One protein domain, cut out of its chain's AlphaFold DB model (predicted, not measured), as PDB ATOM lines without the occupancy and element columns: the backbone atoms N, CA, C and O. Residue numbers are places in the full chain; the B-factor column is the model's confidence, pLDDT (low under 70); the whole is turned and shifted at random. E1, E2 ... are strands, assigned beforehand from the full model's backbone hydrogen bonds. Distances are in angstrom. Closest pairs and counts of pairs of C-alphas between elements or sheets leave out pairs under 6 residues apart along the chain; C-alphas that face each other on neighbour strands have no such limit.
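This is residues 20 to 149 of the 153 residues of an uncharacterized protein of Citrobacter sp. RHBSTW-00325 (UniProt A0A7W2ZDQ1). One sheet of ten antiparallel strands curls round like part of a barrel, not fully closed, and the long, strongly bent hairpin E5 and E6 wraps round one end of it. E7, E8 and E9 lie side by side as a wall, E10 leads from this wall to E1, and E2, E3 and E4 carry the sheet on round to the side opposite the wall. The printed part has 130 residues with no named helix and ten named strands, E1 to E10 along the chain, in the sheet order E4 E3 E2 E1 E10 E9 E8 E7 E6 E5, and its class is all strand. It is compact, with a radius of gyration of the C-alphas of 14.1 A, and spans 39 by 35 by 21 A.

E1, residues 20 to 27, begins with C-alpha 20 at (211.359, 197.709, 189.566) and is 22.7 A long. E2 is residues 42 to 45, E3 residues 48 to 51 and E4 residues 61 to 63. E5, residues 67 to 79, is 18.8 A long and bends by 127 degrees at residue 76. E6, residues 82 to 94, is 20.8 A long and bends by 123 degrees at residue 85. E7, residues 102 to 110, is 26.7 A long, and E8, residues 117 to 125, is 24.7 A. E9 is residues 130 to 135, 16.5 A long. E10, residues 142 to 149, is 21.0 A long and ends with C-alpha 149 at (219.604, 197.339, 186.941).

The sheet is a folded sheet, bent back on itself into two leaves that face each other: E4 E3 E2 E1 E10 E9 E8 face E6 E5, with E7 as the hinge. E1 is staggered, pairing with E2 over residues 20 to 22, where N 21 and O 44 are 2.9 A apart, and with E10 over residues 22 to 27, where N 24 and O 147 are 3.0 A apart. E1 to E4 form a meander, each strand the antiparallel neighbour of the one before, and E5 to E10 form another. In the hairpin E5 and E6, N 70 and O 91 are 2.9 A apart. In the hairpin E7 and E8, N 105 and O 122 are 3.0 A apart. The edge strands are E4 and E5, and their closest C-alphas, those of Val 62 and Thr 68, are 5.5 A apart. E1 and E7 are apart.

The two C-alphas farthest apart, those of Lys 30 and Lys 114, are 38.9 A apart. The printed part has no cut. The link from E1 to E2, residues 28 to 41, is long. The mean pLDDT of the printed part is 90.0, and residues 30 to 36 and 136 to 140 are under 70.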
ATOM      1  N   SER A  20     211.309 197.056 190.869       84.88
ATOM      2  CA  SER A  20     211.359 197.709 189.566       84.88
ATOM      3  C   SER A  20     212.780 197.651 189.023       84.88
ATOM      4  O   SER A  20     213.751 197.881 189.751       84.88
ATOM      5  N   SER A  21     212.897 197.315 187.744       90.56
ATOM      6  CA  SER A  21     214.175 197.114 187.066       90.56
ATOM      7  C   SER A  21     214.307 198.120 185.939       90.56
ATOM      8  O   SER A  21     213.518 198.098 184.996       90.56
ATOM      9  N   LEU A  22     215.289 199.010 186.045       91.62
ATOM     10  CA  LEU A  22     215.657 199.910 184.962       91.62
ATOM     11  C   LEU A  22     216.240 199.083 183.816       91.62
ATOM     12  O   LEU A  22     217.048 198.189 184.063       91.62
ATOM     13  N   ILE A  23     215.839 199.382 182.582       93.62
ATOM     14  CA  ILE A  23     216.492 198.846 181.391       93.62
ATOM     15  C   ILE A  23     217.513 199.904 180.971       93.62
ATOM     16  O   ILE A  23     217.185 200.869 180.282       93.62
ATOM     17  N   ALA A  24     218.735 199.770 181.480       91.94
ATOM     18  CA  ALA A  24     219.825 200.683 181.169       91.94
ATOM     19  C   ALA A  24     220.418 200.282 179.817       91.94
ATOM     20  O   ALA A  24     220.785 199.124 179.646       91.94
ATOM     21  N   CYS A  25     220.491 201.219 178.873       90.25
ATOM     22  CA  CYS A  25     221.000 200.988 177.522       90.25
ATOM     23  C   CYS A  25     222.074 202.020 177.184       90.25
ATOM     24  O   CYS A  25     221.859 203.214 177.401       90.25
ATOM     25  N   SER A  26     223.188 201.562 176.618       89.56
ATOM     26  CA  SER A  26     224.268 202.399 176.081       89.56
ATOM     27  C   SER A  26     224.486 202.097 174.596       89.56
ATOM     28  O   SER A  26     224.286 200.940 174.206       89.56
ATOM     29  N   PRO A  27     224.916 203.060 173.764       87.69
ATOM     30  CA  PRO A  27     225.161 202.816 172.345       87.69
ATOM     31  C   PRO A  27     226.196 201.701 172.153       87.69
ATOM     32  O   PRO A  27     227.176 201.608 172.896       87.69
ATOM     33  N   LYS A  28     225.971 200.821 171.173       84.44
ATOM     34  CA  LYS A  28     226.881 199.704 170.872       84.44
ATOM     35  C   LYS A  28     228.170 200.205 170.216       84.44
ATOM     36  O   LYS A  28     229.264 199.753 170.560       84.44
ATOM     37  N   ASP A  29     228.031 201.182 169.326       76.00
ATOM     38  CA  ASP A  29     229.146 201.863 168.686       76.00
ATOM     39  C   ASP A  29     229.593 203.020 169.587       76.00
ATOM     40  O   ASP A  29     228.980 204.084 169.627       76.00
ATOM     41  N   LYS A  30     230.682 202.806 170.334       65.06
ATOM     42  CA  LYS A  30     231.301 203.779 171.264       65.06
ATOM     43  C   LYS A  30     231.938 204.995 170.567       65.06
ATOM     44  O   LYS A  30     232.886 205.589 171.072       65.06
ATOM     45  N   SER A  31     231.514 205.293 169.344       57.62
ATOM     46  CA  SER A  31     231.979 206.414 168.527       57.62
ATOM     47  C   SER A  31     231.159 207.688 168.756       57.62
ATOM     48  O   SER A  31     231.540 208.741 168.246       57.62
ATOM     49  N   GLY A  32     230.058 207.600 169.512       54.19
ATOM     50  CA  GLY A  32     229.207 208.719 169.913       54.19
ATOM     51  C   GLY A  32     229.306 209.057 171.402       54.19
ATOM     52  O   GLY A  32     230.047 208.432 172.155       54.19
ATOM     53  N   ASP A  33     228.546 210.069 171.816       50.84
ATOM     54  CA  ASP A  33     228.389 210.463 173.217       50.84
ATOM     55  C   ASP A  33     227.809 209.274 174.015       50.84
ATOM     56  O   ASP A  33     226.684 208.838 173.755       50.84
ATOM     57  N   ASP A  34     228.573 208.739 174.977       51.97
ATOM     58  CA  ASP A  34     228.202 207.589 175.832       51.97
ATOM     59  C   ASP A  34     226.899 207.828 176.639       51.97
ATOM     60  O   ASP A  34     226.413 206.940 177.343       51.97
ATOM     61  N   SER A  35     226.327 209.033 176.552       51.00
ATOM     62  CA  SER A  35     225.085 209.459 177.191       51.00
ATOM     63  C   SER A  35     223.804 209.181 176.388       51.00
ATOM     64  O   SER A  35     222.711 209.299 176.951       51.00
ATOM     65  N   ALA A  36     223.889 208.795 175.110       65.00
ATOM     66  CA  ALA A  36     222.700 208.502 174.308       65.00
ATOM     67  C   ALA A  36     222.047 207.179 174.752       65.00
ATOM     68  O   ALA A  36     222.619 206.104 174.604       65.00
ATOM     69  N   SER A  37     220.831 207.237 175.292       77.81
ATOM     70  CA  SER A  37     220.038 206.064 175.685       77.81
ATOM     71  C   SER A  37     218.692 206.072 174.963       77.81
ATOM     72  O   SER A  37     218.300 207.091 174.397       77.81
ATOM     73  N   ILE A  38     217.978 204.949 175.002       89.19
ATOM     74  CA  ILE A  38     216.622 204.842 174.452       89.19
ATOM     75  C   ILE A  38     215.719 205.859 175.158       89.19
ATOM     76  O   ILE A  38     215.680 205.908 176.395       89.19
ATOM     77  N   TRP A  39     214.994 206.665 174.380       87.81
ATOM     78  CA  TRP A  39     214.120 207.704 174.914       87.81
ATOM     79  C   TRP A  39     212.634 207.414 174.636       87.81
ATOM     80  O   TRP A  39     212.266 207.147 173.497       87.81
ATOM     81  N   PRO A  40     211.752 207.548 175.646       91.12
ATOM     82  CA  PRO A  40     212.061 207.726 177.063       91.12
ATOM     83  C   PRO A  40     212.639 206.448 177.680       91.12
ATOM     84  O   PRO A  40     212.291 205.343 177.268       91.12
ATOM     85  N   SER A  41     213.459 206.592 178.725       92.06
ATOM     86  CA  SER A  41     214.145 205.450 179.343       92.06
ATOM     87  C   SER A  41     213.144 204.411 179.884       92.06
ATOM     88  O   SER A  41     212.322 204.747 180.752       92.06
ATOM     89  N   PRO A  42     213.179 203.160 179.389       95.19
ATOM     90  CA  PRO A  42     212.213 202.144 179.772       95.19
ATOM     91  C   PRO A  42     212.620 201.407 181.058       95.19
ATOM     92  O   PRO A  42     213.794 201.235 181.384       95.19
ATOM     93  N   TYR A  43     211.633 200.931 181.812       95.44
ATOM     94  CA  TYR A  43     211.834 200.094 182.995       95.44
ATOM     95  C   TYR A  43     210.690 199.097 183.172       95.44
ATOM     96  O   TYR A  43     209.565 199.326 182.729       95.44
ATOM     97  N   LEU A  44     210.962 197.987 183.851       94.56
ATOM     98  CA  LEU A  44     209.954 197.007 184.235       94.56
ATOM     99  C   LEU A  44     209.471 197.283 185.657       94.56
ATOM    100  O   LEU A  44     210.270 197.495 186.567       94.56
ATOM    101  N   SER A  45     208.158 197.269 185.859       93.25
ATOM    102  CA  SER A  45     207.536 197.349 187.183       93.25
ATOM    103  C   SER A  45     206.243 196.548 187.191       93.25
ATOM    104  O   SER A  45     205.389 196.755 186.332       93.25
ATOM    105  N   GLN A  46     206.084 195.626 188.145       89.62
ATOM    106  CA  GLN A  46     204.864 194.812 188.293       89.62
ATOM    107  C   GLN A  46     204.409 194.142 186.975       89.62
ATOM    108  O   GLN A  46     203.232 194.200 186.616       89.62
ATOM    109  N   ASN A  47     205.342 193.538 186.230       87.38
ATOM    110  CA  ASN A  47     205.104 192.918 184.912       87.38
ATOM    111  C   ASN A  47     204.574 193.876 183.825       87.38
ATOM    112  O   ASN A  47     203.985 193.440 182.834       87.38
ATOM    113  N   LYS A  48     204.768 195.184 184.000       96.19
ATOM    114  CA  LYS A  48     204.484 196.212 182.997       96.19
ATOM    115  C   LYS A  48     205.783 196.816 182.495       96.19
ATOM    116  O   LYS A  48     206.736 196.966 183.261       96.19
ATOM    117  N   LEU A  49     205.774 197.203 181.227       97.44
ATOM    118  CA  LEU A  49     206.757 198.112 180.666       97.44
ATOM    119  C   LEU A  49     206.322 199.530 181.012       97.44
ATOM    120  O   LEU A  49     205.177 199.903 180.768       97.44
ATOM    121  N   CYS A  50     207.220 200.303 181.590       97.12
ATOM    122  CA  CYS A  50     206.976 201.676 181.969       97.12
ATOM    123  C   CYS A  50     208.059 202.594 181.409       97.12
ATOM    124  O   CYS A  50     209.179 202.160 181.157       97.12
ATOM    125  N   PHE A  51     207.729 203.872 181.274       95.44
ATOM    126  CA  PHE A  51     208.608 204.883 180.700       95.44
ATOM    127  C   PHE A  51     208.934 205.950 181.740       95.44
ATOM    128  O   PHE A  51     208.041 206.473 182.417       95.44
ATOM    129  N   ASN A  52     210.221 206.242 181.912       92.75
ATOM    130  CA  ASN A  52     210.704 207.257 182.837       92.75
ATOM    131  C   ASN A  52     210.548 208.651 182.211       92.75
ATOM    132  O   ASN A  52     211.503 209.240 181.710       92.75
ATOM    133  N   ILE A  53     209.312 209.141 182.206       91.06
ATOM    134  CA  ILE A  53     208.916 210.448 181.687       91.06
ATOM    135  C   ILE A  53     207.829 211.049 182.579       91.06
ATOM    136  O   ILE A  53     206.980 210.332 183.116       91.06
ATOM    137  N   SER A  54     207.849 212.372 182.736       91.44
ATOM    138  CA  SER A  54     206.779 213.100 183.413       91.44
ATOM    139  C   SER A  54     205.536 213.146 182.529       91.44
ATOM    140  O   SER A  54     205.578 213.639 181.401       91.44
ATOM    141  N   ALA A  55     204.422 212.649 183.056       95.19
ATOM    142  CA  ALA A  55     203.116 212.744 182.426       95.19
ATOM    143  C   ALA A  55     202.222 213.692 183.226       95.19
ATOM    144  O   ALA A  55     202.005 213.487 184.420       95.19
ATOM    145  N   ASN A  56     201.668 214.698 182.555       97.38
ATOM    146  CA  ASN A  56     200.641 215.582 183.099       97.38
ATOM    147  C   ASN A  56     199.314 214.825 183.291       97.38
ATOM    148  O   ASN A  56     198.552 215.118 184.209       97.38
ATOM    149  N   SER A  57     199.023 213.836 182.436       97.50
ATOM    150  CA  SER A  57     197.882 212.928 182.607       97.50
ATOM    151  C   SER A  57     198.089 211.585 181.898       97.50
ATOM    152  O   SER A  57     198.968 211.445 181.048       97.50
ATOM    153  N   GLY A  58     197.253 210.597 182.228       97.19
ATOM    154  CA  GLY A  58     197.307 209.251 181.651       97.19
ATOM    155  C   GLY A  58     198.255 208.319 182.404       97.19
ATOM    156  O   GLY A  58     198.456 208.468 183.608       97.19
ATOM    157  N   SER A  59     198.797 207.317 181.710       97.56
ATOM    158  CA  SER A  59     199.715 206.346 182.309       97.56
ATOM    159  C   SER A  59     200.916 206.088 181.411       97.56
ATOM    160  O   SER A  59     200.774 205.807 180.223       97.56
ATOM    161  N   THR A  60     202.105 206.118 182.006       97.31
ATOM    162  CA  THR A  60     203.371 205.779 181.344       97.31
ATOM    163  C   THR A  60     203.717 204.296 181.478       97.31
ATOM    164  O   THR A  60     204.840 203.913 181.184       97.31
ATOM    165  N   CYS A  61     202.784 203.455 181.937       97.50
ATOM    166  CA  CYS A  61     202.981 202.020 182.125       97.50
ATOM    167  C   CYS A  61     201.963 201.215 181.317       97.50
ATOM    168  O   CYS A  61     200.766 201.494 181.349       97.50
ATOM    169  N   VAL A  62     202.419 200.152 180.664       97.94
ATOM    170  CA  VAL A  62     201.615 199.304 179.785       97.94
ATOM    171  C   VAL A  62     201.904 197.826 180.037       97.94
ATOM    172  O   VAL A  62     203.043 197.409 180.242       97.94
ATOM    173  N   ALA A  63     200.843 197.023 180.066       97.94
ATOM    174  CA  ALA A  63     200.947 195.571 180.167       97.94
ATOM    175  C   ALA A  63     201.146 194.938 178.782       97.94
ATOM    176  O   ALA A  63     200.783 195.530 177.764       97.94
ATOM    177  N   ASN A  64     201.661 193.709 178.756       97.94
ATOM    178  CA  ASN A  64     201.865 192.949 177.524       97.94
ATOM    179  C   ASN A  64     200.578 192.887 176.675       97.94
ATOM    180  O   ASN A  64     199.502 192.573 177.195       97.94
ATOM    181  N   GLY A  65     200.684 193.203 175.383       97.81
ATOM    182  CA  GLY A  65     199.569 193.192 174.432       97.81
ATOM    183  C   GLY A  65     198.438 194.180 174.744       97.81
ATOM    184  O   GLY A  65     197.335 194.022 174.224       97.81
ATOM    185  N   LYS A  66     198.660 195.168 175.619       98.12
ATOM    186  CA  LYS A  66     197.710 196.256 175.912       98.12
ATOM    187  C   LYS A  66     198.210 197.573 175.338       98.12
ATOM    188  O   LYS A  66     199.288 197.633 174.773       98.12
ATOM    189  N   SER A  67     197.431 198.632 175.499       97.69
ATOM    190  CA  SER A  67     197.850 199.970 175.096       97.69
ATOM    191  C   SER A  67     197.788 200.923 176.276       97.69
ATOM    192  O   SER A  67     196.979 200.741 177.188       97.69
ATOM    193  N   THR A  68     198.638 201.942 176.245       98.19
ATOM    194  CA  THR A  68     198.585 203.069 177.177       98.19
ATOM    195  C   THR A  68     198.747 204.375 176.421       98.19
ATOM    196  O   THR A  68     199.284 204.387 175.317       98.19
ATOM    197  N   SER A  69     198.316 205.471 177.031       98.19
ATOM    198  CA  SER A  69     198.566 206.818 176.534       98.19
ATOM    199  C   SER A  69     198.831 207.769 177.687       98.19
ATOM    200  O   SER A  69     198.214 207.640 178.751       98.19
ATOM    201  N   TRP A  70     199.679 208.758 177.449       98.19
ATOM    202  CA  TRP A  70     199.928 209.845 178.381       98.19
ATOM    203  C   TRP A  70     200.052 211.179 177.651       98.19
ATOM    204  O   TRP A  70     200.257 211.232 176.442       98.19
ATOM    205  N   PHE A  71     199.867 212.255 178.401       97.94
ATOM    206  CA  PHE A  71     200.021 213.624 177.929       97.94
ATOM    207  C   PHE A  71     201.211 214.267 178.630       97.94
ATOM    208  O   PHE A  71     201.320 214.147 179.854       97.94
ATOM    209  N   THR A  72     202.053 214.959 177.871       96.81
ATOM    210  CA  THR A  72     203.188 215.725 178.388       96.81
ATOM    211  C   THR A  72     203.207 217.096 177.725       96.81
ATOM    212  O   THR A  72     203.185 217.199 176.498       96.81
ATOM    213  N   GLU A  73     203.255 218.140 178.543       95.75
ATOM    214  CA  GLU A  73     203.335 219.525 178.076       95.75
ATOM    215  C   GLU A  73     204.759 219.898 177.646       95.75
ATOM    216  O   GLU A  73     205.744 219.397 178.198       95.75
ATOM    217  N   ALA A  74     204.864 220.824 176.691       92.81
ATOM    218  CA  ALA A  74     206.113 221.492 176.312       92.81
ATOM    219  C   ALA A  74     207.321 220.558 176.050       92.81
ATOM    220  O   ALA A  74     208.453 220.850 176.467       92.81
ATOM    221  N   VAL A  75     207.104 219.461 175.321       91.25
ATOM    222  CA  VAL A  75     208.128 218.480 174.935       91.25
ATOM    223  C   VAL A  75     208.609 218.712 173.500       91.25
ATOM    224  O   VAL A  75     207.830 219.078 172.615       91.25
ATOM    225  N   ILE A  76     209.913 218.527 173.280       90.62
ATOM    226  CA  ILE A  76     210.522 218.522 171.946       90.62
ATOM    227  C   ILE A  76     210.617 217.073 171.494       90.62
ATOM    228  O   ILE A  76     211.222 216.265 172.194       90.62
ATOM    229  N   VAL A  77     210.002 216.769 170.356       89.88
ATOM    230  CA  VAL A  77     210.001 215.435 169.754       89.88
ATOM    231  C   VAL A  77     209.999 215.527 168.241       89.88
ATOM    232  O   VAL A  77     209.480 216.494 167.671       89.88
ATOM    233  N   ASP A  78     210.493 214.464 167.626       90.62
ATOM    234  CA  ASP A  78     210.348 214.205 166.204       90.62
ATOM    235  C   ASP A  78     209.217 213.185 166.027       90.62
ATOM    236  O   ASP A  78     209.129 212.200 166.765       90.62
ATOM    237  N   ILE A  79     208.313 213.451 165.085       91.31
ATOM    238  CA  ILE A  79     207.191 212.565 164.753       91.31
ATOM    239  C   ILE A  79     207.316 212.231 163.273       91.31
ATOM    240  O   ILE A  79     207.380 213.139 162.450       91.31
ATOM    241  N   ASP A  80     207.400 210.940 162.952       90.50
ATOM    242  CA  ASP A  80     207.708 210.433 161.608       90.50
ATOM    243  C   ASP A  80     208.989 211.049 161.013       90.50
ATOM    244  O   ASP A  80     209.110 211.261 159.812       90.50
ATOM    245  N   GLY A  81     209.951 211.352 161.889       86.69
ATOM    246  CA  GLY A  81     211.226 211.973 161.541       86.69
ATOM    247  C   GLY A  81     211.189 213.477 161.282       86.69
ATOM    248  O   GLY A  81     212.229 214.059 160.987       86.69
ATOM    249  N   GLU A  82     210.035 214.121 161.447       88.88
ATOM    250  CA  GLU A  82     209.900 215.568 161.305       88.88
ATOM    251  C   GLU A  82     209.951 216.259 162.677       88.88
ATOM    252  O   GLU A  82     209.085 215.990 163.526       88.88
ATOM    253  N   PRO A  83     210.898 217.191 162.910       90.06
ATOM    254  CA  PRO A  83     210.974 217.938 164.160       90.06
ATOM    255  C   PRO A  83     209.722 218.775 164.404       90.06
ATOM    256  O   PRO A  83     209.386 219.672 163.631       90.06
ATOM    257  N   GLN A  84     209.045 218.534 165.525       91.56
ATOM    258  CA  GLN A  84     207.789 219.219 165.856       91.56
ATOM    259  C   GLN A  84     207.986 220.452 166.748       91.56
ATOM    260  O   GLN A  84     207.017 221.093 167.151       91.56
ATOM    261  N   GLY A  85     209.232 220.772 167.106       90.38
ATOM    262  CA  GLY A  85     209.534 221.814 168.082       90.38
ATOM    263  C   GLY A  85     209.002 221.493 169.483       90.38
ATOM    264  O   GLY A  85     208.573 220.375 169.781       90.38
ATOM    265  N   ARG A  86     209.077 222.488 170.374       94.56
ATOM    266  CA  ARG A  86     208.578 222.381 171.749       94.56
ATOM    267  C   ARG A  86     207.091 222.695 171.778       94.56
ATOM    268  O   ARG A  86     206.729 223.852 171.586       94.56
ATOM    269  N   ASP A  87     206.272 221.706 172.103       95.31
ATOM    270  CA  ASP A  87     204.821 221.880 172.228       95.31
ATOM    271  C   ASP A  87     204.225 220.734 173.074       95.31
ATOM    272  O   ASP A  87     204.937 219.802 173.465       95.31
ATOM    273  N   ASP A  88     202.926 220.743 173.311       96.69
ATOM    274  CA  ASP A  88     202.186 219.710 174.026       96.69
ATOM    275  C   ASP A  88     202.009 218.446 173.169       96.69
ATOM    276  O   ASP A  88     201.655 218.517 171.991       96.69
ATOM    277  N   THR A  89     202.307 217.266 173.721       96.81
ATOM    278  CA  THR A  89     202.217 215.986 172.991       96.81
ATOM    279  C   THR A  89     201.419 214.956 173.769       96.81
ATOM    280  O   THR A  89     201.638 214.725 174.960       96.81
ATOM    281  N   TRP A  90     200.541 214.255 173.057       98.25
ATOM    282  CA  TRP A  90     200.028 212.965 173.494       98.25
ATOM    283  C   TRP A  90     200.911 211.860 172.952       98.25
ATOM    284  O   TRP A  90     201.115 211.759 171.745       98.25
ATOM    285  N   PHE A  91     201.376 211.004 173.846       97.81
ATOM    286  CA  PHE A  91     202.084 209.789 173.498       97.81
ATOM    287  C   PHE A  91     201.196 208.580 173.724       97.81
ATOM    288  O   PHE A  91     200.318 208.582 174.598       97.81
ATOM    289  N   ARG A  92     201.453 207.515 172.974       97.94
ATOM    290  CA  ARG A  92     200.890 206.201 173.263       97.94
ATOM    291  C   ARG A  92     201.853 205.086 172.907       97.94
ATOM    292  O   ARG A  92     202.689 205.232 172.025       97.94
ATOM    293  N   VAL A  93     201.671 203.960 173.585       98.06
ATOM    294  CA  VAL A  93     202.280 202.679 173.224       98.06
ATOM    295  C   VAL A  93     201.164 201.702 172.937       98.06
ATOM    296  O   VAL A  93     200.234 201.573 173.740       98.06
ATOM    297  N   VAL A  94     201.254 201.033 171.791       95.06
ATOM    298  CA  VAL A  94     200.208 200.145 171.285       95.06
ATOM    299  C   VAL A  94     200.733 198.717 171.227       95.06
ATOM    300  O   VAL A  94     201.716 198.443 170.551       95.06
ATOM    301  N   HIS A  95     200.059 197.812 171.940       96.38
ATOM    302  CA  HIS A  95     200.299 196.364 171.929       96.38
ATOM    303  C   HIS A  95     201.785 195.949 172.026       96.38
ATOM    304  O   HIS A  95     202.263 195.213 171.163       96.38
ATOM    305  N   PRO A  96     202.528 196.371 173.068       97.75
ATOM    306  CA  PRO A  96     203.920 195.985 173.210       97.75
ATOM    307  C   PRO A  96     204.018 194.483 173.480       97.75
ATOM    308  O   PRO A  96     203.143 193.899 174.130       97.75
ATOM    309  N   ILE A  97     205.112 193.875 173.038       98.12
ATOM    310  CA  ILE A  97     205.461 192.496 173.365       98.12
ATOM    311  C   ILE A  97     206.426 192.531 174.542       98.12
ATOM    312  O   ILE A  97     207.496 193.123 174.454       98.12
ATOM    313  N   ILE A  98     206.048 191.899 175.648       96.50
ATOM    314  CA  ILE A  98     206.858 191.805 176.864       96.50
ATOM    315  C   ILE A  98     206.912 190.331 177.257       96.50
ATOM    316  O   ILE A  98     205.938 189.768 177.755       96.50
ATOM    317  N   THR A  99     208.052 189.702 176.997       95.75
ATOM    318  CA  THR A  99     208.329 188.286 177.281       95.75
ATOM    319  C   THR A  99     209.678 188.166 177.970       95.75
ATOM    320  O   THR A  99     210.401 189.157 178.060       95.75
ATOM    321  N   ASP A 100     210.049 186.977 178.440       92.50
ATOM    322  CA  ASP A 100     211.382 186.737 179.011       92.50
ATOM    323  C   ASP A 100     212.512 186.807 177.983       92.50
ATOM    324  O   ASP A 100     213.642 187.116 178.346       92.50
ATOM    325  N   GLU A 101     212.193 186.630 176.702       95.94
ATOM    326  CA  GLU A 101     213.160 186.645 175.604       95.94
ATOM    327  C   GLU A 101     213.299 188.027 174.964       95.94
ATOM    328  O   GLU A 101     214.398 188.431 174.585       95.94
ATOM    329  N   LYS A 102     212.196 188.777 174.852       96.56
ATOM    330  CA  LYS A 102     212.184 190.078 174.180       96.56
ATOM    331  C   LYS A 102     211.219 191.095 174.773       96.56
ATOM    332  O   LYS A 102     210.148 190.740 175.278       96.56
ATOM    333  N   ILE A 103     211.594 192.363 174.626       97.38
ATOM    334  CA  ILE A 103     210.714 193.526 174.747       97.38
ATOM    335  C   ILE A 103     210.673 194.222 173.393       97.38
ATOM    336  O   ILE A 103     211.717 194.515 172.826       97.38
ATOM    337  N   GLU A 104     209.481 194.495 172.885       97.44
ATOM    338  CA  GLU A 104     209.292 195.195 171.619       97.44
ATOM    339  C   GLU A 104     208.100 196.142 171.730       97.44
ATOM    340  O   GLU A 104     207.043 195.753 172.236       97.44
ATOM    341  N   TYR A 105     208.265 197.391 171.306       96.94
ATOM    342  CA  TYR A 105     207.216 198.400 171.393       96.94
ATOM    343  C   TYR A 105     207.426 199.533 170.391       96.94
ATOM    344  O   TYR A 105     208.542 199.811 169.967       96.94
ATOM    345  N   VAL A 106     206.330 200.216 170.068       95.62
ATOM    346  CA  VAL A 106     206.332 201.459 169.296       95.62
ATOM    347  C   VAL A 106     205.751 202.559 170.171       95.62
ATOM    348  O   VAL A 106     204.701 202.364 170.793       95.62
ATOM    349  N   ILE A 107     206.439 203.696 170.229       96.00
ATOM    350  CA  ILE A 107     205.916 204.938 170.794       96.00
ATOM    351  C   ILE A 107     205.419 205.789 169.636       96.00
ATOM    352  O   ILE A 107     206.164 206.084 168.705       96.00
ATOM    353  N   GLU A 108     204.167 206.212 169.721       96.69
ATOM    354  CA  GLU A 108     203.568 207.156 168.784       96.69
ATOM    355  C   GLU A 108     203.283 208.480 169.489       96.69
ATOM    356  O   GLU A 108     202.931 208.499 170.672       96.69
ATOM    357  N   GLY A 109     203.415 209.577 168.750       96.50
ATOM    358  CA  GLY A 109     203.170 210.942 169.191       96.50
ATOM    359  C   GLY A 109     202.052 211.595 168.384       96.50
ATOM    360  O   GLY A 109     201.836 211.286 167.211       96.50
ATOM    361  N   SER A 110     201.326 212.514 169.015       97.31
ATOM    362  CA  SER A 110     200.277 213.301 168.372       97.31
ATOM    363  C   SER A 110     200.139 214.677 169.019       97.31
ATOM    364  O   SER A 110     200.183 214.792 170.245       97.31
ATOM    365  N   ARG A 111     199.908 215.708 168.197       96.00
ATOM    366  CA  ARG A 111     199.595 217.084 168.632       96.00
ATOM    367  C   ARG A 111     198.092 217.362 168.738       96.00
ATOM    368  O   ARG A 111     197.687 218.379 169.282       96.00
ATOM    369  N   ASP A 112     197.247 216.467 168.226       95.12
ATOM    370  CA  ASP A 112     195.794 216.678 168.138       95.12
ATOM    371  C   ASP A 112     194.954 215.457 168.562       95.12
ATOM    372  O   ASP A 112     193.721 215.495 168.510       95.12
ATOM    373  N   LYS A 113     195.617 214.372 168.987       95.44
ATOM    374  CA  LYS A 113     195.059 213.046 169.323       95.44
ATOM    375  C   LYS A 113     194.363 212.322 168.170       95.44
ATOM    376  O   LYS A 113     193.754 211.271 168.397       95.44
ATOM    377  N   LYS A 114     194.421 212.859 166.954       95.38
ATOM    378  CA  LYS A 114     193.767 212.314 165.760       95.38
ATOM    379  C   LYS A 114     194.802 211.728 164.816       95.38
ATOM    380  O   LYS A 114     194.652 210.583 164.400       95.38
ATOM    381  N   ASN A 115     195.850 212.493 164.541       95.50
ATOM    382  CA  ASN A 115     196.956 212.106 163.686       95.50
ATOM    383  C   ASN A 115     198.099 211.618 164.569       95.50
ATOM    384  O   ASN A 115     198.632 212.378 165.377       95.50
ATOM    385  N   TRP A 116     198.412 210.333 164.453       96.12
ATOM    386  CA  TRP A 116     199.466 209.676 165.214       96.12
ATOM    387  C   TRP A 116     200.583 209.316 164.252       96.12
ATOM    388  O   TRP A 116     200.319 208.630 163.266       96.12
ATOM    389  N   GLY A 117     201.786 209.783 164.552       94.81
ATOM    390  CA  GLY A 117     203.003 209.366 163.869       94.81
ATOM    391  C   GLY A 117     203.925 208.656 164.845       94.81
ATOM    392  O   GLY A 117     203.781 208.799 166.065       94.81
ATOM    393  N   GLY A 118     204.852 207.860 164.336       93.19
ATOM    394  CA  GLY A 118     205.783 207.148 165.193       93.19
ATOM    395  C   GLY A 118     206.936 208.045 165.635       93.19
ATOM    396  O   GLY A 118     207.471 208.856 164.883       93.19
ATOM    397  N   VAL A 119     207.291 207.903 166.902       92.19
ATOM    398  CA  VAL A 119     208.410 208.594 167.548       92.19
ATOM    399  C   VAL A 119     209.606 207.652 167.617       92.19
ATOM    400  O   VAL A 119     210.731 208.047 167.335       92.19
ATOM    401  N   SER A 120     209.352 206.391 167.972       91.62
ATOM    402  CA  SER A 120     210.383 205.373 168.164       91.62
ATOM    403  C   SER A 120     209.784 203.972 168.017       91.62
ATOM    404  O   SER A 120     208.643 203.726 168.427       91.62
ATOM    405  N   HIS A 121     210.555 203.046 167.452       93.50
ATOM    406  CA  HIS A 121     210.295 201.607 167.480       93.50
ATOM    407  C   HIS A 121     211.492 200.922 168.120       93.50
ATOM    408  O   HIS A 121     212.592 200.933 167.584       93.50
ATOM    409  N   VAL A 122     211.267 200.294 169.268       94.75
ATOM    410  CA  VAL A 122     212.317 199.649 170.050       94.75
ATOM    411  C   VAL A 122     212.137 198.143 170.042       94.75
ATOM    412  O   VAL A 122     211.042 197.634 170.292       94.75
ATOM    413  N   SER A 123     213.241 197.427 169.844       95.88
ATOM    414  CA  SER A 123     213.351 195.988 170.063       95.88
ATOM    415  C   SER A 123     214.550 195.692 170.957       95.88
ATOM    416  O   SER A 123     215.650 196.167 170.695       95.88
ATOM    417  N   ILE A 124     214.342 194.919 172.022       96.44
ATOM    418  CA  ILE A 124     215.355 194.533 173.012       96.44
ATOM    419  C   ILE A 124     215.322 193.016 173.160       96.44
ATOM    420  O   ILE A 124     214.327 192.449 173.621       96.44
ATOM    421  N   ASN A 125     216.431 192.357 172.839       97.06
ATOM    422  CA  ASN A 125     216.673 190.966 173.193       97.06
ATOM    423  C   ASN A 125     217.094 190.902 174.666       97.06
ATOM    424  O   ASN A 125     218.177 191.338 175.043       97.06
ATOM    425  N   ARG A 126     216.238 190.350 175.526       94.44
ATOM    426  CA  ARG A 126     216.490 190.283 176.973       94.44
ATOM    427  C   ARG A 126     217.532 189.234 177.359       94.44
ATOM    428  O   ARG A 126     218.039 189.295 178.475       94.44
ATOM    429  N   LEU A 127     217.834 188.284 176.472       94.50
ATOM    430  CA  LEU A 127     218.829 187.238 176.714       94.50
ATOM    431  C   LEU A 127     220.247 187.740 176.436       94.50
ATOM    432  O   LEU A 127     221.164 187.435 177.194       94.50
ATOM    433  N   THR A 128     220.427 188.499 175.352       95.50
ATOM    434  CA  THR A 128     221.740 189.030 174.943       95.50
ATOM    435  C   THR A 128     221.965 190.469 175.396       95.50
ATOM    436  O   THR A 128     223.104 190.931 175.433       95.50
ATOM    437  N   GLY A 129     220.890 191.185 175.725       94.25
ATOM    438  CA  GLY A 129     220.903 192.619 175.983       94.25
ATOM    439  C   GLY A 129     221.006 193.469 174.715       94.25
ATOM    440  O   GLY A 129     220.994 194.689 174.814       94.25
ATOM    441  N   GLU A 130     221.106 192.879 173.524       95.31
ATOM    442  CA  GLU A 130     221.157 193.658 172.287       95.31
ATOM    443  C   GLU A 130     219.823 194.358 172.038       95.31
ATOM    444  O   GLU A 130     218.758 193.748 172.155       95.31
ATOM    445  N   ALA A 131     219.881 195.634 171.672       94.38
ATOM    446  CA  ALA A 131     218.701 196.418 171.365       94.38
ATOM    447  C   ALA A 131     218.908 197.314 170.149       94.38
ATOM    448  O   ALA A 131     220.030 197.698 169.824       94.38
ATOM    449  N   VAL A 132     217.803 197.664 169.504       92.25
ATOM    450  CA  VAL A 132     217.753 198.652 168.430       92.25
ATOM    451  C   VAL A 132     216.576 199.579 168.694       92.25
ATOM    452  O   VAL A 132     215.492 199.108 169.046       92.25
ATOM    453  N   ASP A 133     216.802 200.878 168.538       90.19
ATOM    454  CA  ASP A 133     215.764 201.904 168.483       90.19
ATOM    455  C   ASP A 133     215.767 202.534 167.091       90.19
ATOM    456  O   ASP A 133     216.731 203.195 166.693       90.19
ATOM    457  N   TRP A 134     214.702 202.313 166.333       84.69
ATOM    458  CA  TRP A 134     214.440 203.067 165.122       84.69
ATOM    459  C   TRP A 134     213.677 204.329 165.507       84.69
ATOM    460  O   TRP A 134     212.446 204.327 165.589       84.69
ATOM    461  N   PHE A 135     214.407 205.430 165.684       74.75
ATOM    462  CA  PHE A 135     213.809 206.734 165.434       74.75
ATOM    463  C   PHE A 135     213.342 206.728 163.983       74.75
ATOM    464  O   PHE A 135     214.119 206.395 163.092       74.75
ATOM    465  N   ILE A 136     212.072 207.051 163.724       60.00
ATOM    466  CA  ILE A 136     211.498 206.925 162.369       60.00
ATOM    467  C   ILE A 136     212.215 207.840 161.346       60.00
ATOM    468  O   ILE A 136     212.142 207.594 160.144       60.00
ATOM    469  N   ALA A 137     213.000 208.819 161.816       54.94
ATOM    470  CA  ALA A 137     213.917 209.623 161.002       54.94
ATOM    471  C   ALA A 137     215.132 208.844 160.452       54.94
ATOM    472  O   ALA A 137     215.655 209.172 159.384       54.94
ATOM    473  N   ASP A 138     215.605 207.829 161.177       56.44
ATOM    474  CA  ASP A 138     216.917 207.227 160.961       56.44
ATOM    475  C   ASP A 138     216.819 205.972 160.088       56.44
ATOM    476  O   ASP A 138     216.322 204.924 160.500       56.44
ATOM    477  N   GLN A 139     217.405 206.039 158.890       52.81
ATOM    478  CA  GLN A 139     217.478 204.942 157.905       52.81
ATOM    479  C   GLN A 139     218.273 203.699 158.383       52.81
ATOM    480  O   GLN A 139     218.463 202.761 157.611       52.81
ATOM    481  N   GLY A 140     218.758 203.674 159.629       59.19
ATOM    482  CA  GLY A 140     219.610 202.604 160.165       59.19
ATOM    483  C   GLY A 140     219.291 202.130 161.585       59.19
ATOM    484  O   GLY A 140     219.772 201.062 161.955       59.19
ATOM    485  N   GLY A 141     218.468 202.858 162.348       73.88
ATOM    486  CA  GLY A 141     218.262 202.619 163.782       73.88
ATOM    487  C   GLY A 141     219.541 202.777 164.620       73.88
ATOM    488  O   GLY A 141     220.656 202.519 164.169       73.88
ATOM    489  N   THR A 142     219.397 203.187 165.875       85.94
ATOM    490  CA  THR A 142     220.522 203.219 166.814       85.94
ATOM    491  C   THR A 142     220.612 201.878 167.533       85.94
ATOM    492  O   THR A 142     219.637 201.407 168.116       85.94
ATOM    493  N   SER A 143     221.783 201.239 167.477       90.62
ATOM    494  CA  SER A 143     222.043 199.975 168.177       90.62
ATOM    495  C   SER A 143     222.566 200.226 169.589       90.62
ATOM    496  O   SER A 143     223.485 201.019 169.788       90.62
ATOM    497  N   TYR A 144     222.041 199.485 170.561       91.50
ATOM    498  CA  TYR A 144     222.397 199.579 171.974       91.50
ATOM    499  C   TYR A 144     222.776 198.217 172.554       91.50
ATOM    500  O   TYR A 144     222.367 197.159 172.070       91.50
ATOM    501  N   GLN A 145     223.527 198.265 173.650       94.12
ATOM    502  CA  GLN A 145     223.685 197.169 174.591       94.12
ATOM    503  C   GLN A 145     222.967 197.549 175.888       94.12
ATOM    504  O   GLN A 145     223.256 198.589 176.480       94.12
ATOM    505  N   CYS A 146     222.035 196.706 176.312       93.25
ATOM    506  CA  CYS A 146     221.177 196.922 177.464       93.25
ATOM    507  C   CYS A 146     221.362 195.845 178.535       93.25
ATOM    508  O   CYS A 146     221.682 194.690 178.245       93.25
ATOM    509  N   HIS A 147     221.073 196.207 179.779       92.31
ATOM    510  CA  HIS A 147     220.997 195.290 180.914       92.31
ATOM    511  C   HIS A 147     219.974 195.780 181.942       92.31
ATOM    512  O   HIS A 147     219.542 196.934 181.933       92.31
ATOM    513  N   LEU A 148     219.548 194.873 182.824       90.62
ATOM    514  CA  LEU A 148     218.646 195.210 183.920       90.62
ATOM    515  C   LEU A 148     219.442 195.669 185.140       90.62
ATOM    516  O   LEU A 148     220.312 194.952 185.631       90.62
ATOM    517  N   GLU A 149     219.081 196.828 185.675       89.31
ATOM    518  CA  GLU A 149     219.604 197.339 186.941       89.31
ATOM    519  C   GLU A 149     218.477 197.542 187.947       89.31
ATOM    520  O   GLU A 149     217.324 197.792 187.586       89.31
TER     521      GLU A 149